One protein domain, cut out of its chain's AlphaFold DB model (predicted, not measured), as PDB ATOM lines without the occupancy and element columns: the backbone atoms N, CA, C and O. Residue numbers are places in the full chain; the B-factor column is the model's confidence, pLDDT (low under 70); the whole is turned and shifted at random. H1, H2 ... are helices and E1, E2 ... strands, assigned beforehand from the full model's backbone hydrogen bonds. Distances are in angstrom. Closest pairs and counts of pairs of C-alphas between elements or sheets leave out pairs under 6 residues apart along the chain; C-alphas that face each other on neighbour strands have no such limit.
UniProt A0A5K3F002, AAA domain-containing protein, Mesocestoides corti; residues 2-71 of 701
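What this domain is: This is residues 2 to 71 of the 701 residues of the protein "AAA domain-containing protein" of Mesocestoides corti (UniProt A0A5K3F002). One long helix, H1, lies along the longest axis, and a small two-strand hairpin, E1 and E2, packs over one side of its residues 9 to 17. A second helix, H2, folds back after the end of H1 but stays apart from it, and the chain then returns to the hairpin through a long stretch with no named element; the short helix H3 follows at the end of E2, on the side of the hairpin away from H1. The printed part has 70 residues, with three named helices and two named strands in the order H1, H2, E1, E2, H3. The sheet has the order E1 - E2, antiparallel, and the class is mostly helix. The whole is compact, with a radius of gyration of the C-alphas of 12.6 A, yet elongated, spanning 43 by 27 by 20 A.

Where its parts are: H1 is residues 4 to 22, 26.6 A from first to last C-alpha, and begins with C-alpha 4 at (-20.890, 20.478, -46.655). H2 is residues 29 to 42, 20.2 A long, with C-alpha 29 at (7.242, -5.113, -43.736). E1 is residues 55 to 58, 9.4 A long, and E2 is residues 63 to 66, 9.8 A long. H3 is residues 67 to 70, ending with C-alpha 70 at (-7.358, 2.784, -28.210).

How they stand to each other: E1 and E2 form a hairpin, antiparallel, with 133 degrees between their directions. N 56 and O 65 are 2.8 A apart and N 65 and O 56 are 2.9 A apart, both within hydrogen-bond range. H1 has 4 pairs of C-alphas within 8 A of E1, the closest being those of Val 14 and Val 57, 6.7 A apart. With E2 it has 1 such pair, the C-alphas of Ile 13 and Ser 63, 7.9 A apart. The closest C-alphas of E1 and H3 are those of Phe 55 and Trp 67, 5.7 A apart. H1 and H2 are apart, and H3 is apart from both. H2 and E2 are apart too. In H1 and H2 every O i to N i+4 pair is within hydrogen-bond range; H3 is too short for such a pair, and its one O i to N i+3 pair is within range.

The domain as a whole: The two C-alphas farthest apart are those of Ser 2 and Asp 30, 42.7 A. The printed part has no cut. The link from H2 to E1, residues 43 to 54, is long; that from H1 to H2 is short, and those from E1 to E2 and from E2 to H3 are tight. The mean pLDDT of the printed part is 86.0, and residues 2 to 5 are under 70.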
ATOM      1  N   SER A   2     -24.456  19.616 -40.732       52.06
ATOM      2  CA  SER A   2     -24.957  20.872 -41.325       52.06
ATOM      3  C   SER A   2     -23.871  21.727 -41.984       52.06
ATOM      4  O   SER A   2     -24.036  22.934 -42.082       52.06
ATOM      5  N   ASP A   3     -22.767  21.119 -42.421       61.06
ATOM      6  CA  ASP A   3     -21.695  21.849 -43.098       61.06
ATOM      7  C   ASP A   3     -21.073  20.975 -44.217       61.06
ATOM      8  O   ASP A   3     -20.476  19.938 -43.903       61.06
ATOM      9  N   PRO A   4     -21.295  21.300 -45.509       65.81
ATOM     10  CA  PRO A   4     -20.890  20.478 -46.655       65.81
ATOM     11  C   PRO A   4     -19.379  20.245 -46.749       65.81
ATOM     12  O   PRO A   4     -18.952  19.112 -46.962       65.81
ATOM     13  N   ASP A   5     -18.569  21.275 -46.499       65.38
ATOM     14  CA  ASP A   5     -17.100  21.193 -46.579       65.38
ATOM     15  C   ASP A   5     -16.530  20.225 -45.535       65.38
ATOM     16  O   ASP A   5     -15.576  19.477 -45.765       65.38
ATOM     17  N   ASN A   6     -17.196  20.168 -44.386       70.94
ATOM     18  CA  ASN A   6     -16.867  19.264 -43.297       70.94
ATOM     19  C   ASN A   6     -17.203  17.797 -43.605       70.94
ATOM     20  O   ASN A   6     -16.540  16.896 -43.085       70.94
ATOM     21  N   PHE A   7     -18.214  17.543 -44.436       80.06
ATOM     22  CA  PHE A   7     -18.547  16.197 -44.898       80.06
ATOM     23  C   PHE A   7     -17.574  15.727 -45.986       80.06
ATOM     24  O   PHE A   7     -17.117  14.585 -45.936       80.06
ATOM     25  N   THR A   8     -17.178  16.624 -46.894       84.31
ATOM     26  CA  THR A   8     -16.175  16.353 -47.937       84.31
ATOM     27  C   THR A   8     -14.842  15.925 -47.330       84.31
ATOM     28  O   THR A   8     -14.326  14.860 -47.665       84.31
ATOM     29  N   ARG A   9     -14.331  16.675 -46.341       82.62
ATOM     30  CA  ARG A   9     -13.079  16.327 -45.649       82.62
ATOM     31  C   ARG A   9     -13.142  14.968 -44.947       82.62
ATOM     32  O   ARG A   9     -12.166  14.221 -44.955       82.62
ATOM     33  N   LEU A  10     -14.279  14.637 -44.332       86.19
ATOM     34  CA  LEU A  10     -14.464  13.336 -43.690       86.19
ATOM     35  C   LEU A  10     -14.435  12.199 -44.722       86.19
ATOM     36  O   LEU A  10     -13.766  11.194 -44.489       86.19
ATOM     37  N   ILE A  11     -15.120  12.364 -45.859       88.88
ATOM     38  CA  ILE A  11     -15.093  11.384 -46.954       88.88
ATOM     39  C   ILE A  11     -13.666  11.188 -47.461       88.88
ATOM     40  O   ILE A  11     -13.252  10.046 -47.630       88.88
ATOM     41  N   GLU A  12     -12.908  12.266 -47.668       88.19
ATOM     42  CA  GLU A  12     -11.523  12.175 -48.139       88.19
ATOM     43  C   GLU A  12     -10.641  11.361 -47.188       88.19
ATOM     44  O   GLU A  12      -9.962  10.429 -47.622       88.19
ATOM     45  N   ILE A  13     -10.677  11.669 -45.888       89.12
ATOM     46  CA  ILE A  13      -9.867  10.970 -44.881       89.12
ATOM     47  C   ILE A  13     -10.274   9.490 -44.787       89.12
ATOM     48  O   ILE A  13      -9.414   8.607 -44.776       89.12
ATOM     49  N   VAL A  14     -11.579   9.195 -44.788       90.75
ATOM     50  CA  VAL A  14     -12.085   7.813 -44.774       90.75
ATOM     51  C   VAL A  14     -11.698   7.069 -46.055       90.75
ATOM     52  O   VAL A  14     -11.263   5.922 -45.985       90.75
ATOM     53  N   PHE A  15     -11.787   7.706 -47.222       91.81
ATOM     54  CA  PHE A  15     -11.399   7.109 -48.502       91.81
ATOM     55  C   PHE A  15      -9.905   6.753 -48.542       91.81
ATOM     56  O   PHE A  15      -9.528   5.669 -48.999       91.81
ATOM     57  N   ARG A  16      -9.048   7.631 -48.009       89.81
ATOM     58  CA  ARG A  16      -7.607   7.367 -47.862       89.81
ATOM     59  C   ARG A  16      -7.357   6.177 -46.940       89.81
ATOM     60  O   ARG A  16      -6.642   5.254 -47.327       89.81
ATOM     61  N   PHE A  17      -8.012   6.143 -45.779       92.25
ATOM     62  CA  PHE A  17      -7.946   5.000 -44.863       92.25
ATOM     63  C   PHE A  17      -8.378   3.691 -45.542       92.25
ATOM     64  O   PHE A  17      -7.680   2.680 -45.447       92.25
ATOM     65  N   CYS A  18      -9.486   3.710 -46.287       92.25
ATOM     66  CA  CYS A  18      -9.952   2.552 -47.044       92.25
ATOM     67  C   CYS A  18      -8.940   2.111 -48.106       92.25
ATOM     68  O   CYS A  18      -8.756   0.911 -48.294       92.25
ATOM     69  N   THR A  19      -8.256   3.038 -48.776       92.00
ATOM     70  CA  THR A  19      -7.258   2.720 -49.809       92.00
ATOM     71  C   THR A  19      -6.024   2.047 -49.203       92.00
ATOM     72  O   THR A  19      -5.578   1.009 -49.703       92.00
ATOM     73  N   ILE A  20      -5.540   2.561 -48.068       92.62
ATOM     74  CA  ILE A  20      -4.446   1.950 -47.299       92.62
ATOM     75  C   ILE A  20      -4.782   0.495 -46.954       92.62
ATOM     76  O   ILE A  20      -3.981  -0.409 -47.194       92.62
ATOM     77  N   TRP A  21      -5.990   0.255 -46.438       92.56
ATOM     78  CA  TRP A  21      -6.398  -1.056 -45.930       92.56
ATOM     79  C   TRP A  21      -7.048  -1.997 -46.947       92.56
ATOM     80  O   TRP A  21      -7.354  -3.133 -46.589       92.56
ATOM     81  N   SER A  22      -7.214  -1.577 -48.204       90.25
ATOM     82  CA  SER A  22      -7.725  -2.432 -49.290       90.25
ATOM     83  C   SER A  22      -6.680  -2.747 -50.359       90.25
ATOM     84  O   SER A  22      -6.643  -3.870 -50.858       90.25
ATOM     85  N   VAL A  23      -5.818  -1.784 -50.702       89.75
ATOM     86  CA  VAL A  23      -4.810  -1.932 -51.765       89.75
ATOM     87  C   VAL A  23      -3.422  -2.119 -51.166       89.75
ATOM     88  O   VAL A  23      -2.693  -3.040 -51.534       89.75
ATOM     89  N   CYS A  24      -3.049  -1.261 -50.217       91.12
ATOM     90  CA  CYS A  24      -1.676  -1.193 -49.730       91.12
ATOM     91  C   CYS A  24      -1.357  -2.205 -48.619       91.12
ATOM     92  O   CYS A  24      -0.192  -2.451 -48.331       91.12
ATOM     93  N   CYS A  25      -2.362  -2.830 -48.007       88.19
ATOM     94  CA  CYS A  25      -2.194  -3.748 -46.878       88.19
ATOM     95  C   CYS A  25      -1.707  -5.158 -47.258       88.19
ATOM     96  O   CYS A  25      -1.565  -6.007 -46.378       88.19
ATOM     97  N   VAL A  26      -1.465  -5.429 -48.546       88.62
ATOM     98  CA  VAL A  26      -1.055  -6.750 -49.068       88.62
ATOM     99  C   VAL A  26       0.477  -6.900 -49.136       88.62
ATOM    100  O   VAL A  26       0.985  -7.941 -49.549       88.62
ATOM    101  N   VAL A  27       1.222  -5.877 -48.715       90.38
ATOM    102  CA  VAL A  27       2.692  -5.844 -48.742       90.38
ATOM    103  C   VAL A  27       3.317  -6.395 -47.456       90.38
ATOM    104  O   VAL A  27       2.667  -6.461 -46.408       90.38
ATOM    105  N   ASP A  28       4.578  -6.812 -47.542       87.25
ATOM    106  CA  ASP A  28       5.413  -7.194 -46.401       87.25
ATOM    107  C   ASP A  28       5.924  -5.965 -45.626       87.25
ATOM    108  O   ASP A  28       5.535  -4.831 -45.898       87.25
ATOM    109  N   GLU A  29       6.757  -6.184 -44.610       84.00
ATOM    110  CA  GLU A  29       7.242  -5.113 -43.736       84.00
ATOM    111  C   GLU A  29       8.047  -4.046 -44.495       84.00
ATOM    112  O   GLU A  29       7.797  -2.849 -44.342       84.00
ATOM    113  N   ASP A  30       8.960  -4.459 -45.373       87.81
ATOM    114  CA  ASP A  30       9.735  -3.519 -46.186       87.81
ATOM    115  C   ASP A  30       8.865  -2.818 -47.230       87.81
ATOM    116  O   ASP A  30       9.040  -1.627 -47.505       87.81
ATOM    117  N   GLY A  31       7.871  -3.517 -47.776       90.50
ATOM    118  CA  GLY A  31       6.848  -2.922 -48.618       90.50
ATOM    119  C   GLY A  31       6.014  -1.874 -47.881       90.50
ATOM    120  O   GLY A  31       5.721  -0.832 -48.468       90.50
ATOM    121  N   ARG A  32       5.691  -2.072 -46.593       90.31
ATOM    122  CA  ARG A  32       4.973  -1.066 -45.791       90.31
ATOM    123  C   ARG A  32       5.768   0.222 -45.654       90.31
ATOM    124  O   ARG A  32       5.171   1.281 -45.791       90.31
ATOM    125  N   LYS A  33       7.088   0.147 -45.455       90.12
ATOM    126  CA  LYS A  33       7.969   1.332 -45.386       90.12
ATOM    127  C   LYS A  33       7.948   2.132 -46.695       90.12
ATOM    128  O   LYS A  33       7.865   3.359 -46.679       90.12
ATOM    129  N   LYS A  34       7.971   1.435 -47.838       92.25
ATOM    130  CA  LYS A  34       7.890   2.064 -49.170       92.25
ATOM    131  C   LYS A  34       6.529   2.712 -49.418       92.25
ATOM    132  O   LYS A  34       6.468   3.834 -49.906       92.25
ATOM    133  N   VAL A  35       5.449   2.010 -49.071       92.81
ATOM    134  CA  VAL A  35       4.082   2.541 -49.165       92.81
ATOM    135  C   VAL A  35       3.910   3.757 -48.264       92.81
ATOM    136  O   VAL A  35       3.339   4.745 -48.702       92.81
ATOM    137  N   ASP A  36       4.386   3.686 -47.023       91.44
ATOM    138  CA  ASP A  36       4.322   4.788 -46.066       91.44
ATOM    139  C   ASP A  36       4.970   6.051 -46.639       91.44
ATOM    140  O   ASP A  36       4.322   7.092 -46.710       91.44
ATOM    141  N   SER A  37       6.194   5.917 -47.160       91.50
ATOM    142  CA  SER A  37       6.910   7.017 -47.815       91.50
ATOM    143  C   SER A  37       6.103   7.591 -48.987       91.50
ATOM    144  O   SER A  37       5.866   8.794 -49.047       91.50
ATOM    145  N   PHE A  38       5.592   6.725 -49.868       91.69
ATOM    146  CA  PHE A  38       4.804   7.130 -51.034       91.69
ATOM    147  C   PHE A  38       3.495   7.849 -50.663       91.69
ATOM    148  O   PHE A  38       3.139   8.855 -51.269       91.69
ATOM    149  N   ILE A  39       2.765   7.360 -49.658       90.56
ATOM    150  CA  ILE A  39       1.506   7.983 -49.222       90.56
ATOM    151  C   ILE A  39       1.772   9.336 -48.564       90.56
ATOM    152  O   ILE A  39       1.019  10.278 -48.804       90.56
ATOM    153  N   ARG A  40       2.849   9.457 -47.783       89.56
ATOM    154  CA  ARG A  40       3.240  10.718 -47.136       89.56
ATOM    155  C   ARG A  40       3.708  11.774 -48.138       89.56
ATOM    156  O   ARG A  40       3.459  12.954 -47.917       89.56
ATOM    157  N   GLU A  41       4.329  11.367 -49.246       89.56
ATOM    158  CA  GLU A  41       4.645  12.269 -50.365       89.56
ATOM    159  C   GLU A  41       3.382  12.819 -51.043       89.56
ATOM    160  O   GLU A  41       3.348  13.983 -51.437       89.56
ATOM    161  N   LEU A  42       2.331  11.999 -51.160       86.00
ATOM    162  CA  LEU A  42       1.048  12.420 -51.728       86.00
ATOM    163  C   LEU A  42       0.208  13.257 -50.753       86.00
ATOM    164  O   LEU A  42      -0.584  14.093 -51.189       86.00
ATOM    165  N   ASP A  43       0.339  13.015 -49.449       80.50
ATOM    166  CA  ASP A  43      -0.493  13.621 -48.414       80.50
ATOM    167  C   ASP A  43       0.280  13.872 -47.109       80.50
ATOM    168  O   ASP A  43       0.501  12.975 -46.293       80.50
ATOM    169  N   GLY A  44       0.605  15.142 -46.864       79.12
ATOM    170  CA  GLY A  44       1.261  15.600 -45.636       79.12
ATOM    171  C   GLY A  44       0.346  15.709 -44.407       79.12
ATOM    172  O   GLY A  44       0.782  16.235 -43.387       79.12
ATOM    173  N   SER A  45      -0.920  15.273 -44.476       82.06
ATOM    174  CA  SER A  45      -1.847  15.331 -43.331       82.06
ATOM    175  C   SER A  45      -1.588  14.269 -42.258       82.06
ATOM    176  O   SER A  45      -2.093  14.394 -41.138       82.06
ATOM    177  N   PHE A  46      -0.811  13.228 -42.575       84.06
ATOM    178  CA  PHE A  46      -0.440  12.189 -41.619       84.06
ATOM    179  C   PHE A  46       0.561  12.718 -40.584       84.06
ATOM    180  O   PHE A  46       1.559  13.333 -40.962       84.06
ATOM    181  N   PRO A  47       0.382  12.423 -39.285       84.31
ATOM    182  CA  PRO A  47       1.375  12.777 -38.273       84.31
ATOM    183  C   PRO A  47       2.744  12.148 -38.573       84.31
ATOM    184  O   PRO A  47       2.819  11.011 -39.037       84.31
ATOM    185  N   ASN A  48       3.838  12.854 -38.268       81.38
ATOM    186  CA  ASN A  48       5.220  12.396 -38.517       81.38
ATOM    187  C   ASN A  48       5.702  11.282 -37.565       81.38
ATOM    188  O   ASN A  48       6.877  10.924 -37.581       81.38
ATOM    189  N   LYS A  49       4.820  10.762 -36.708       80.38
ATOM    190  CA  LYS A  49       5.110   9.671 -35.777       80.38
ATOM    191  C   LYS A  49       4.721   8.345 -36.437       80.38
ATOM    192  O   LYS A  49       3.610   8.250 -36.942       80.38
ATOM    193  N   ASP A  50       5.609   7.354 -36.409       84.12
ATOM    194  CA  ASP A  50       5.383   5.993 -36.921       84.12
ATOM    195  C   ASP A  50       4.857   5.929 -38.376       84.12
ATOM    196  O   ASP A  50       5.015   6.872 -39.151       84.12
ATOM    197  N   SER A  51       4.293   4.794 -38.806       87.56
ATOM    198  CA  SER A  51       3.810   4.615 -40.187       87.56
ATOM    199  C   SER A  51       2.339   5.013 -40.359       87.56
ATOM    200  O   SER A  51       1.566   4.976 -39.406       87.56
ATOM    201  N   VAL A  52       1.895   5.290 -41.588       90.12
ATOM    202  CA  VAL A  52       0.480   5.539 -41.935       90.12
ATOM    203  C   VAL A  52      -0.450   4.392 -41.522       90.12
ATOM    204  O   VAL A  52      -1.642   4.602 -41.310       90.12
ATOM    205  N   PHE A  53       0.083   3.174 -41.357       90.25
ATOM    206  CA  PHE A  53      -0.669   2.016 -40.871       90.25
ATOM    207  C   PHE A  53      -0.936   2.059 -39.358       90.25
ATOM    208  O   PHE A  53      -1.733   1.249 -38.878       90.25
ATOM    209  N   GLU A  54      -0.286   2.957 -38.613       89.25
ATOM    210  CA  GLU A  54      -0.461   3.143 -37.166       89.25
ATOM    211  C   GLU A  54      -1.599   4.109 -36.798       89.25
ATOM    212  O   GLU A  54      -1.910   4.293 -35.618       89.25
ATOM    213  N   PHE A  55      -2.282   4.670 -37.799       90.31
ATOM    214  CA  PHE A  55      -3.368   5.620 -37.590       90.31
ATOM    215  C   PHE A  55      -4.732   5.065 -38.008       90.31
ATOM    216  O   PHE A  55      -4.891   4.400 -39.037       90.31
ATOM    217  N   ALA A  56      -5.735   5.386 -37.196       91.00
ATOM    218  CA  ALA A  56      -7.154   5.222 -37.464       91.00
ATOM    219  C   ALA A  56      -7.796   6.581 -37.758       91.00
ATOM    220  O   ALA A  56      -7.254   7.630 -37.407       91.00
ATOM    221  N   VAL A  57      -8.985   6.566 -38.353       90.19
ATOM    222  CA  VAL A  57      -9.803   7.774 -38.517       90.19
ATOM    223  C   VAL A  57     -10.759   7.882 -37.336       90.19
ATOM    224  O   VAL A  57     -11.616   7.013 -37.169       90.19
ATOM    225  N   ASP A  58     -10.665   8.955 -36.549       87.88
ATOM    226  CA  ASP A  58     -11.743   9.294 -35.620       87.88
ATOM    227  C   ASP A  58     -12.809  10.124 -36.343       87.88
ATOM    228  O   ASP A  58     -12.575  11.231 -36.824       87.88
ATOM    229  N   ILE A  59     -14.018   9.569 -36.409       85.50
ATOM    230  CA  ILE A  59     -15.174  10.191 -37.062       85.50
ATOM    231  C   ILE A  59     -15.611  11.458 -36.306       85.50
ATOM    232  O   ILE A  59     -16.153  12.382 -36.918       85.50
ATOM    233  N   LYS A  60     -15.381  11.521 -34.985       84.38
ATOM    234  CA  LYS A  60     -15.786  12.663 -34.152       84.38
ATOM    235  C   LYS A  60     -14.830  13.840 -34.313       84.38
ATOM    236  O   LYS A  60     -15.296  14.935 -34.628       84.38
ATOM    237  N   SER A  61     -13.528  13.620 -34.124       81.75
ATOM    238  CA  SER A  61     -12.505  14.659 -34.295       81.75
ATOM    239  C   SER A  61     -12.182  14.959 -35.763       81.75
ATOM    240  O   SER A  61     -11.638  16.022 -36.060       81.75
ATOM    241  N   ARG A  62     -12.529  14.048 -36.686       83.25
ATOM    242  CA  ARG A  62     -12.199  14.108 -38.123       83.25
ATOM    243  C   ARG A  62     -10.692  14.203 -38.363       83.25
ATOM    244  O   ARG A  62     -10.240  14.885 -39.284       83.25
ATOM    245  N   SER A  63      -9.919  13.536 -37.514       87.06
ATOM    246  CA  SER A  63      -8.463  13.507 -37.570       87.06
ATOM    247  C   SER A  63      -7.938  12.078 -37.543       87.06
ATOM    248  O   SER A  63      -8.646  11.129 -37.195       87.06
ATOM    249  N   TRP A  64      -6.664  11.945 -37.896       89.31
ATOM    250  CA  TRP A  64      -5.897  10.741 -37.629       89.31
ATOM    251  C   TRP A  64      -5.678  10.609 -36.122       89.31
ATOM    252  O   TRP A  64      -5.290  11.575 -35.466       89.31
ATOM    253  N   VAL A  65      -5.947   9.424 -35.589       90.50
ATOM    254  CA  VAL A  65      -5.724   9.063 -34.185       90.50
ATOM    255  C   VAL A  65      -4.834   7.837 -34.156       90.50
ATOM    256  O   VAL A  65      -5.027   6.910 -34.945       90.50
ATOM    257  N   HIS A  66      -3.838   7.834 -33.277       90.50
ATOM    258  CA  HIS A  66      -2.923   6.708 -33.178       90.50
ATOM    259  C   HIS A  66      -3.643   5.503 -32.557       90.50
ATOM    260  O   HIS A  66      -4.353   5.644 -31.559       90.50
ATOM    261  N   TRP A  67      -3.464   4.301 -33.111       89.44
ATOM    262  CA  TRP A  67      -4.122   3.094 -32.587       89.44
ATOM    263  C   TRP A  67      -3.762   2.795 -31.121       89.44
ATOM    264  O   TRP A  67      -4.546   2.170 -30.411       89.44
ATOM    265  N   GLU A  68      -2.603   3.261 -30.648       86.00
ATOM    266  CA  GLU A  68      -2.185   3.158 -29.242       86.00
ATOM    267  C   GLU A  68      -3.152   3.857 -28.278       86.00
ATOM    268  O   GLU A  68      -3.359   3.364 -27.175       86.00
ATOM    269  N   GLU A  69      -3.818   4.940 -28.690       85.50
ATOM    270  CA  GLU A  69      -4.808   5.635 -27.849       85.50
ATOM    271  C   GLU A  69      -6.051   4.775 -27.578       85.50
ATOM    272  O   GLU A  69      -6.786   5.000 -26.617       85.50
ATOM    273  N   GLN A  70      -6.287   3.757 -28.411       81.12
ATOM    274  CA  GLN A  70      -7.358   2.784 -28.210       81.12
ATOM    275  C   GLN A  70      -6.949   1.637 -27.272       81.12
ATOM    276  O   GLN A  70      -7.806   0.843 -26.869       81.12
ATOM    277  N   LEU A  71      -5.667   1.536 -26.898       82.25
ATOM    278  CA  LEU A  71      -5.220   0.584 -25.889       82.25
ATOM    279  C   LEU A  71      -5.646   1.073 -24.506       82.25
ATOM    280  O   LEU A  71      -5.297   2.159 -24.052       82.25
TER     281      LEU A  71